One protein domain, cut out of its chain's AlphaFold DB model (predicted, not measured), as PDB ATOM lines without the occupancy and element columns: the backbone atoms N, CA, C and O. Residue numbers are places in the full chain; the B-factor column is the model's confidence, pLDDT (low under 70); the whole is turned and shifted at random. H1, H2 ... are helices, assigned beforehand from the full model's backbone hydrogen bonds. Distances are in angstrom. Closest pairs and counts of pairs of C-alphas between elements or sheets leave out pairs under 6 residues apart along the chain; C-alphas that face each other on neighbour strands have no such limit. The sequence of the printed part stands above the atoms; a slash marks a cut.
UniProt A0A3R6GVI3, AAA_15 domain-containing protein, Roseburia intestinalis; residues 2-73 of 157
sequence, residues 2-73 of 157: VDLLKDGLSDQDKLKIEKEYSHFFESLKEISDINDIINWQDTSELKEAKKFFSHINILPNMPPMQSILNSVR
ATOM      1  N   VAL A   2     277.883 174.674 157.177       78.06
ATOM      2  CA  VAL A   2     279.114 174.231 157.851       78.06
ATOM      3  C   VAL A   2     280.366 174.794 157.184       78.06
ATOM      4  O   VAL A   2     281.245 175.272 157.888       78.06
ATOM      5  N   ASP A   3     280.399 174.863 155.852       81.81
ATOM      6  CA  ASP A   3     281.513 175.501 155.137       81.81
ATOM      7  C   ASP A   3     281.618 177.001 155.450       81.81
ATOM      8  O   ASP A   3     282.710 177.507 155.660       81.81
ATOM      9  N   LEU A   4     280.486 177.703 155.601       81.88
ATOM     10  CA  LEU A   4     280.479 179.118 155.997       81.88
ATOM     11  C   LEU A   4     281.049 179.321 157.403       81.88
ATOM     12  O   LEU A   4     281.817 180.252 157.622       81.88
ATOM     13  N   LEU A   5     280.670 178.453 158.344       82.12
ATOM     14  CA  LEU A   5     281.199 178.479 159.705       82.12
ATOM     15  C   LEU A   5     282.692 178.144 159.707       82.12
ATOM     16  O   LEU A   5     283.469 178.828 160.357       82.12
ATOM     17  N   LYS A   6     283.098 177.131 158.939       84.00
ATOM     18  CA  LYS A   6     284.494 176.710 158.811       84.00
ATOM     19  C   LYS A   6     285.373 177.812 158.219       84.00
ATOM     20  O   LYS A   6     286.457 178.045 158.744       84.00
ATOM     21  N   ASP A   7     284.900 178.491 157.178       83.19
ATOM     22  CA  ASP A   7     285.589 179.625 156.553       83.19
ATOM     23  C   ASP A   7     285.738 180.821 157.501       83.19
ATOM     24  O   ASP A   7     286.668 181.609 157.358       83.19
ATOM     25  N   GLY A   8     284.807 180.981 158.446       82.19
ATOM     26  CA  GLY A   8     284.827 182.063 159.429       82.19
ATOM     27  C   GLY A   8     285.753 181.819 160.623       82.19
ATOM     28  O   GLY A   8     285.941 182.734 161.419       82.19
ATOM     29  N   LEU A   9     286.314 180.614 160.774       88.06
ATOM     30  CA  LEU A   9     287.141 180.235 161.921       88.06
ATOM     31  C   LEU A   9     288.631 180.307 161.582       88.06
ATOM     32  O   LEU A   9     289.119 179.603 160.693       88.06
ATOM     33  N   SER A  10     289.375 181.088 162.362       89.94
ATOM     34  CA  SER A  10     290.836 181.071 162.328       89.94
ATOM     35  C   SER A  10     291.390 179.782 162.949       89.94
ATOM     36  O   SER A  10     290.690 179.040 163.642       89.94
ATOM     37  N   ASP A  11     292.680 179.513 162.752       90.25
ATOM     38  CA  ASP A  11     293.325 178.362 163.395       90.25
ATOM     39  C   ASP A  11     293.363 178.491 164.925       90.25
ATOM     40  O   ASP A  11     293.254 177.490 165.630       90.25
ATOM     41  N   GLN A  12     293.418 179.718 165.456       93.44
ATOM     42  CA  GLN A  12     293.301 179.960 166.898       93.44
ATOM     43  C   GLN A  12     291.899 179.620 167.422       93.44
ATOM     44  O   GLN A  12     291.769 179.047 168.505       93.44
ATOM     45  N   ASP A  13     290.850 179.903 166.645       93.00
ATOM     46  CA  ASP A  13     289.477 179.549 167.026       93.00
ATOM     47  C   ASP A  13     289.280 178.030 167.052       93.00
ATOM     48  O   ASP A  13     288.654 177.498 167.968       93.00
ATOM     49  N   LYS A  14     289.874 177.312 166.091       90.50
ATOM     50  CA  LYS A  14     289.855 175.841 166.057       90.50
ATOM     51  C   LYS A  14     290.537 175.239 167.287       90.50
ATOM     52  O   LYS A  14     289.951 174.371 167.927       90.50
ATOM     53  N   LEU A  15     291.712 175.751 167.663       91.38
ATOM     54  CA  LEU A  15     292.416 175.330 168.883       91.38
ATOM     55  C   LEU A  15     291.584 175.595 170.144       91.38
ATOM     56  O   LEU A  15     291.559 174.778 171.066       91.38
ATOM     57  N   LYS A  16     290.866 176.723 170.190       94.00
ATOM     58  CA  LYS A  16     289.957 177.027 171.297       94.00
ATOM     59  C   LYS A  16     288.818 176.010 171.384       94.00
ATOM     60  O   LYS A  16     288.540 175.522 172.473       94.00
ATOM     61  N   ILE A  17     288.199 175.651 170.258       91.69
ATOM     62  CA  ILE A  17     287.138 174.630 170.212       91.69
ATOM     63  C   ILE A  17     287.659 173.272 170.707       91.69
ATOM     64  O   ILE A  17     286.992 172.622 171.509       91.69
ATOM     65  N   GLU A  18     288.854 172.856 170.280       89.00
ATOM     66  CA  GLU A  18     289.488 171.611 170.745       89.00
ATOM     67  C   GLU A  18     289.700 171.602 172.264       89.00
ATOM     68  O   GLU A  18     289.421 170.604 172.940       89.00
ATOM     69  N   LYS A  19     290.144 172.732 172.822       91.00
ATOM     70  CA  LYS A  19     290.336 172.880 174.265       91.00
ATOM     71  C   LYS A  19     289.014 172.779 175.031       91.00
ATOM     72  O   LYS A  19     288.944 172.043 176.011       91.00
ATOM     73  N   GLU A  20     287.968 173.466 174.579       92.12
ATOM     74  CA  GLU A  20     286.645 173.408 175.223       92.12
ATOM     75  C   GLU A  20     286.011 172.015 175.115       92.12
ATOM     76  O   GLU A  20     285.415 171.528 176.074       92.12
ATOM     77  N   TYR A  21     286.201 171.317 173.991       89.69
ATOM     78  CA  TYR A  21     285.765 169.926 173.861       89.69
ATOM     79  C   TYR A  21     286.491 169.003 174.850       89.69
ATOM     80  O   TYR A  21     285.878 168.127 175.460       89.69
ATOM     81  N   SER A  22     287.791 169.223 175.053       87.06
ATOM     82  CA  SER A  22     288.568 168.476 176.046       87.06
ATOM     83  C   SER A  22     288.056 168.737 177.466       87.06
ATOM     84  O   SER A  22     287.909 167.798 178.241       87.06
ATOM     85  N   HIS A  23     287.709 169.988 177.790       90.44
ATOM     86  CA  HIS A  23     287.084 170.325 179.071       90.44
ATOM     87  C   HIS A  23     285.733 169.629 179.262       90.44
ATOM     88  O   HIS A  23     285.508 169.035 180.312       90.44
ATOM     89  N   PHE A  24     284.866 169.635 178.244       89.19
ATOM     90  CA  PHE A  24     283.605 168.889 178.269       89.19
ATOM     91  C   PHE A  24     283.825 167.399 178.562       89.19
ATOM     92  O   PHE A  24     283.103 166.808 179.363       89.19
ATOM     93  N   PHE A  25     284.844 166.795 177.949       85.31
ATOM     94  CA  PHE A  25     285.166 165.392 178.180       85.31
ATOM     95  C   PHE A  25     285.657 165.109 179.609       85.31
ATOM     96  O   PHE A  25     285.260 164.107 180.201       85.31
ATOM     97  N   GLU A  26     286.480 165.984 180.187       84.69
ATOM     98  CA  GLU A  26     286.877 165.849 181.593       84.69
ATOM     99  C   GLU A  26     285.673 166.004 182.534       84.69
ATOM    100  O   GLU A  26     285.506 165.192 183.440       84.69
ATOM    101  N   SER A  27     284.754 166.937 182.259       87.56
ATOM    102  CA  SER A  27     283.500 167.044 183.017       87.56
ATOM    103  C   SER A  27     282.629 165.787 182.912       87.56
ATOM    104  O   SER A  27     281.981 165.422 183.888       87.56
ATOM    105  N   LEU A  28     282.622 165.091 181.767       83.12
ATOM    106  CA  LEU A  28     281.922 163.807 181.639       83.12
ATOM    107  C   LEU A  28     282.524 162.728 182.546       83.12
ATOM    108  O   LEU A  28     281.772 161.958 183.135       83.12
ATOM    109  N   LYS A  29     283.853 162.667 182.691       77.25
ATOM    110  CA  LYS A  29     284.508 161.704 183.595       77.25
ATOM    111  C   LYS A  29     284.181 161.937 185.063       77.25
ATOM    112  O   LYS A  29     284.217 160.997 185.846       77.25
ATOM    113  N   GLU A  30     283.911 163.176 185.453       78.94
ATOM    114  CA  GLU A  30     283.564 163.511 186.836       78.94
ATOM    115  C   GLU A  30     282.143 163.055 187.215       78.94
ATOM    116  O   GLU A  30     281.806 163.011 188.398       78.94
ATOM    117  N   ILE A  31     281.319 162.654 186.238       80.75
ATOM    118  CA  ILE A  31     279.994 162.079 186.482       80.75
ATOM    119  C   ILE A  31     280.166 160.657 187.041       80.75
ATOM    120  O   ILE A  31     280.686 159.767 186.364       80.75
ATOM    121  N   SER A  32     279.714 160.459 188.285       59.91
ATOM    122  CA  SER A  32     279.916 159.259 189.121       59.91
ATOM    123  C   SER A  32     279.681 157.938 188.392       59.91
ATOM    124  O   SER A  32     280.497 157.023 188.476       59.91
ATOM    125  N   ASP A  33     278.613 157.873 187.603       65.94
ATOM    126  CA  ASP A  33     278.135 156.627 187.010       65.94
ATOM    127  C   ASP A  33     279.088 156.083 185.932       65.94
ATOM    128  O   ASP A  33     279.141 154.878 185.695       65.94
ATOM    129  N   ILE A  34     279.886 156.947 185.291       67.38
ATOM    130  CA  ILE A  34     280.853 156.530 184.265       67.38
ATOM    131  C   ILE A  34     282.087 155.891 184.909       67.38
ATOM    132  O   ILE A  34     282.579 154.874 184.415       67.38
ATOM    133  N   ASN A  35     282.568 156.438 186.028       63.03
ATOM    134  CA  ASN A  35     283.702 155.864 186.756       63.03
ATOM    135  C   ASN A  35     283.366 154.497 187.360       63.03
ATOM    136  O   ASN A  35     284.221 153.607 187.361       63.03
ATOM    137  N   ASP A  36     282.125 154.309 187.806       68.88
ATOM    138  CA  ASP A  36     281.661 153.050 188.390       68.88
ATOM    139  C   ASP A  36     281.502 151.937 187.338       68.88
ATOM    140  O   ASP A  36     281.791 150.774 187.626       68.88
ATOM    141  N   ILE A  37     281.149 152.271 186.086       67.62
ATOM    142  CA  ILE A  37     281.123 151.309 184.962       67.62
ATOM    143  C   ILE A  37     282.525 150.749 184.664       67.62
ATOM    144  O   ILE A  37     282.671 149.587 184.278       67.62
ATOM    145  N   ILE A  38     283.571 151.562 184.826       64.81
ATOM    146  CA  ILE A  38     284.950 151.186 184.485       64.81
ATOM    147  C   ILE A  38     285.633 150.450 185.647       64.81
ATOM    148  O   ILE A  38     286.429 149.539 185.420       64.81
ATOM    149  N   ASN A  39     285.319 150.816 186.891       62.28
ATOM    150  CA  ASN A  39     286.002 150.331 188.089       62.28
ATOM    151  C   ASN A  39     285.287 149.139 188.755       62.28
ATOM    152  O   ASN A  39     285.008 149.150 189.948       62.28
ATOM    153  N   TRP A  40     285.095 148.042 188.020       64.12
ATOM    154  CA  TRP A  40     284.523 146.766 188.506       64.12
ATOM    155  C   TRP A  40     285.495 145.916 189.357       64.12
ATOM    156  O   TRP A  40     285.402 144.686 189.428       64.12
ATOM    157  N   GLN A  41     286.443 146.576 190.023       62.00
ATOM    158  CA  GLN A  41     287.693 146.011 190.554       62.00
ATOM    159  C   GLN A  41     287.506 144.963 191.668       62.00
ATOM    160  O   GLN A  41     288.449 144.243 192.001       62.00
ATOM    161  N   ASP A  42     286.305 144.871 192.239       61.81
ATOM    162  CA  ASP A  42     285.978 143.978 193.353       61.81
ATOM    163  C   ASP A  42     285.460 142.594 192.925       61.81
ATOM    164  O   ASP A  42     285.227 141.739 193.774       61.81
ATOM    165  N   THR A  43     285.322 142.326 191.623       66.06
ATOM    166  CA  THR A  43     284.844 141.018 191.120       66.06
ATOM    167  C   THR A  43     285.949 139.982 190.876       66.06
ATOM    168  O   THR A  43     285.651 138.852 190.493       66.06
ATOM    169  N   SER A  44     287.223 140.321 191.111       71.62
ATOM    170  CA  SER A  44     288.360 139.418 190.884       71.62
ATOM    171  C   SER A  44     289.021 138.963 192.187       71.62
ATOM    172  O   SER A  44     289.415 139.781 193.015       71.62
ATOM    173  N   GLU A  45     289.255 137.655 192.315       73.88
ATOM    174  CA  GLU A  45     289.974 137.040 193.444       73.88
ATOM    175  C   GLU A  45     291.507 137.214 193.364       73.88
ATOM    176  O   GLU A  45     292.223 137.004 194.346       73.88
ATOM    177  N   LEU A  46     292.036 137.619 192.201       79.88
ATOM    178  CA  LEU A  46     293.467 137.874 192.006       79.88
ATOM    179  C   LEU A  46     293.908 139.176 192.691       79.88
ATOM    180  O   LEU A  46     293.417 140.260 192.365       79.88
ATOM    181  N   LYS A  47     294.907 139.081 193.579       72.62
ATOM    182  CA  LYS A  47     295.452 140.218 194.343       72.62
ATOM    183  C   LYS A  47     295.984 141.348 193.457       72.62
ATOM    184  O   LYS A  47     295.818 142.511 193.819       72.62
ATOM    185  N   GLU A  48     296.596 141.047 192.308       77.00
ATOM    186  CA  GLU A  48     297.106 142.087 191.403       77.00
ATOM    187  C   GLU A  48     296.053 142.666 190.446       77.00
ATOM    188  O   GLU A  48     296.312 143.690 189.815       77.00
ATOM    189  N   ALA A  49     294.860 142.073 190.343       76.62
ATOM    190  CA  ALA A  49     293.852 142.529 189.387       76.62
ATOM    191  C   ALA A  49     293.371 143.955 189.686       76.62
ATOM    192  O   ALA A  49     293.197 144.744 188.761       76.62
ATOM    193  N   LYS A  50     293.286 144.339 190.969       75.81
ATOM    194  CA  LYS A  50     292.985 145.725 191.375       75.81
ATOM    195  C   LYS A  50     293.952 146.735 190.755       75.81
ATOM    196  O   LYS A  50     293.528 147.783 190.280       75.81
ATOM    197  N   LYS A  51     295.244 146.390 190.688       78.75
ATOM    198  CA  LYS A  51     296.260 147.230 190.044       78.75
ATOM    199  C   LYS A  51     296.069 147.283 188.530       78.75
ATOM    200  O   LYS A  51     296.332 148.315 187.940       78.75
ATOM    201  N   PHE A  52     295.641 146.206 187.876       83.12
ATOM    202  CA  PHE A  52     295.343 146.248 186.442       83.12
ATOM    203  C   PHE A  52     294.143 147.162 186.152       83.12
ATOM    204  O   PHE A  52     294.250 148.064 185.323       83.12
ATOM    205  N   PHE A  53     293.041 146.994 186.890       78.69
ATOM    206  CA  PHE A  53     291.820 147.774 186.686       78.69
ATOM    207  C   PHE A  53     291.992 149.264 186.976       78.69
ATOM    208  O   PHE A  53     291.416 150.078 186.265       78.69
ATOM    209  N   SER A  54     292.857 149.642 187.925       77.06
ATOM    210  CA  SER A  54     293.155 151.054 188.196       77.06
ATOM    211  C   SER A  54     293.837 151.792 187.033       77.06
ATOM    212  O   SER A  54     293.950 153.012 187.083       77.06
ATOM    213  N   HIS A  55     294.342 151.082 186.015       80.12
ATOM    214  CA  HIS A  55     294.895 151.693 184.800       80.12
ATOM    215  C   HIS A  55     293.872 151.788 183.658       80.12
ATOM    216  O   HIS A  55     294.180 152.392 182.630       80.12
ATOM    217  N   ILE A  56     292.681 151.198 183.800       78.75
ATOM    218  CA  ILE A  56     291.623 151.332 182.799       78.75
ATOM    219  C   ILE A  56     291.011 152.719 182.961       78.75
ATOM    220  O   ILE A  56     290.520 153.077 184.026       78.75
ATOM    221  N   ASN A  57     291.058 153.510 181.894       75.12
ATOM    222  CA  ASN A  57     290.512 154.857 181.873       75.12
ATOM    223  C   ASN A  57     289.885 155.138 180.505       75.12
ATOM    224  O   ASN A  57     290.309 154.571 179.495       75.12
ATOM    225  N   ILE A  58     288.902 156.034 180.459       75.38
ATOM    226  CA  ILE A  58     288.334 156.507 179.196       75.38
ATOM    227  C   ILE A  58     289.185 157.675 178.701       75.38
ATOM    228  O   ILE A  58     289.478 158.622 179.432       75.38
ATOM    229  N   LEU A  59     289.594 157.607 177.440       77.56
ATOM    230  CA  LEU A  59     290.348 158.663 176.774       77.56
ATOM    231  C   LEU A  59     289.422 159.460 175.847       77.56
ATOM    232  O   LEU A  59     288.529 158.861 175.237       77.56
ATOM    233  N   PRO A  60     289.615 160.786 175.716       76.69
ATOM    234  CA  PRO A  60     288.839 161.573 174.771       76.69
ATOM    235  C   PRO A  60     289.143 161.110 173.350       76.69
ATOM    236  O   PRO A  60     290.306 160.949 172.978       76.69
ATOM    237  N   ASN A  61     288.102 160.947 172.537       81.19
ATOM    238  CA  ASN A  61     288.245 160.813 171.092       81.19
ATOM    239  C   ASN A  61     287.775 162.116 170.443       81.19
ATOM    240  O   ASN A  61     286.570 162.332 170.321       81.19
ATOM    241  N   MET A  62     288.715 162.989 170.072       84.25
ATOM    242  CA  MET A  62     288.385 164.275 169.458       84.25
ATOM    243  C   MET A  62     287.698 164.031 168.106       84.25
ATOM    244  O   MET A  62     288.330 163.493 167.190       84.25
ATOM    245  N   PRO A  63     286.418 164.404 167.938       87.19
ATOM    246  CA  PRO A  63     285.764 164.248 166.656       87.19
ATOM    247  C   PRO A  63     286.380 165.227 165.646       87.19
ATOM    248  O   PRO A  63     286.848 166.304 166.026       87.19
ATOM    249  N   PRO A  64     286.345 164.908 164.340       89.62
ATOM    250  CA  PRO A  64     286.758 165.853 163.313       89.62
ATOM    251  C   PRO A  64     286.015 167.187 163.467       89.62
ATOM    252  O   PRO A  64     284.809 167.188 163.714       89.62
ATOM    253  N   MET A  65     286.696 168.318 163.244       88.19
ATOM    254  CA  MET A  65     286.092 169.659 163.356       88.19
ATOM    255  C   MET A  65     284.786 169.782 162.554       88.19
ATOM    256  O   MET A  65     283.813 170.367 163.018       88.19
ATOM    257  N   GLN A  66     284.727 169.150 161.379       88.12
ATOM    258  CA  GLN A  66     283.518 169.078 160.560       88.12
ATOM    259  C   GLN A  66     282.319 168.503 161.330       88.12
ATOM    260  O   GLN A  66     281.214 169.017 161.210       88.12
ATOM    261  N   SER A  67     282.526 167.456 162.129       89.00
ATOM    262  CA  SER A  67     281.474 166.814 162.919       89.00
ATOM    263  C   SER A  67     280.958 167.723 164.031       89.00
ATOM    264  O   SER A  67     279.757 167.739 164.284       89.00
ATOM    265  N   ILE A  68     281.840 168.514 164.651       88.81
ATOM    266  CA  ILE A  68     281.449 169.520 165.647       88.81
ATOM    267  C   ILE A  68     280.641 170.625 164.976       88.81
ATOM    268  O   ILE A  68     279.551 170.953 165.418       88.81
ATOM    269  N   LEU A  69     281.114 171.170 163.858       88.88
ATOM    270  CA  LEU A  69     280.378 172.225 163.157       88.88
ATOM    271  C   LEU A  69     279.044 171.723 162.582       88.88
ATOM    272  O   LEU A  69     278.075 172.476 162.524       88.88
ATOM    273  N   ASN A  70     278.961 170.441 162.215       87.50
ATOM    274  CA  ASN A  70     277.720 169.786 161.799       87.50
ATOM    275  C   ASN A  70     276.679 169.678 162.922       87.50
ATOM    276  O   ASN A  70     275.522 169.395 162.611       87.50
ATOM    277  N   SER A  71     277.032 169.872 164.196       87.12
ATOM    278  CA  SER A  71     276.048 169.921 165.285       87.12
ATOM    279  C   SER A  71     275.432 171.313 165.462       87.12
ATOM    280  O   SER A  71     274.382 171.439 166.083       87.12
ATOM    281  N   VAL A  72     276.016 172.348 164.850       88.00
ATOM    282  CA  VAL A  72     275.491 173.714 164.900       88.00
ATOM    283  C   VAL A  72     274.308 173.860 163.938       88.00
ATOM    284  O   VAL A  72     274.312 173.354 162.809       88.00
ATOM    285  N   ARG A  73     273.259 174.550 164.390       87.44
ATOM    286  CA  ARG A  73     272.058 174.868 163.609       87.44
ATOM    287  C   ARG A  73     271.840 176.374 163.590       87.44
ATOM    288  O   ARG A  73     272.104 177.052 164.577       87.44
TER     289      ARG A  73
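AT A GLANCE: This is residues 2 to 73 of the 157 residues of the protein "AAA_15 domain-containing protein" of Roseburia intestinalis (UniProt A0A3R6GVI3). The model is a thin, drawn-out loop of chain: one long helix, H2, makes much of one side, and after short H3 and H4 toward the far end the unnamed stretch of residues 54 to 64 runs back to H5, which packs on H1 at the near end. The outline is a rod, 57 by 21 by 16 A, and H1 and H4 lie toward its opposite ends. The printed part has 72 residues with five named helices, H1 to H5 in chain order, and no named strand; the class is all helix. The whole is extended, with a radius of gyration of the C-alphas of 18.1 A.

HOW THE PARTS SIT: H2, residues 11 to 29, touches no helix. H5, residues 65 to 69, is close to H2 but not clearly touching; their closest C-alphas, Lys 14 and Met 65, are 7.7 A apart. H1, residues 2 to 7, touches H5, with the closest C-alphas, Val 2 and Leu 69, 5.8 A apart. H3, residues 32 to 38, is close to H2 but not clearly touching, about perpendicular at 86 degrees, with the closest C-alphas, Lys 29 and Asn 35, 6.7 A apart. H4, residues 49 to 53, is apart from H2. In H1, H2, H3, H4 and H5 every O i to N i+4 pair is within hydrogen-bond range.

IN THESE COORDINATES: H2 is 27.6 A long, from C-alpha 11 at (293.325, 178.362, 163.395) to C-alpha 29 at (284.508, 161.704, 183.595). H3 measures 10.6 A, H1 8.5 A, H5 6.3 A and H4 6.2 A. H1 begins at C-alpha 2, (279.114, 174.231, 157.851).

THE WHOLE: The C-alphas of Leu 4 and Glu 45 are the two farthest apart, at 57.1 A. The link from H4 to H5 is long, with 11 residues. The printed part has no cut. Residues 32 to 43 have pLDDT under 70.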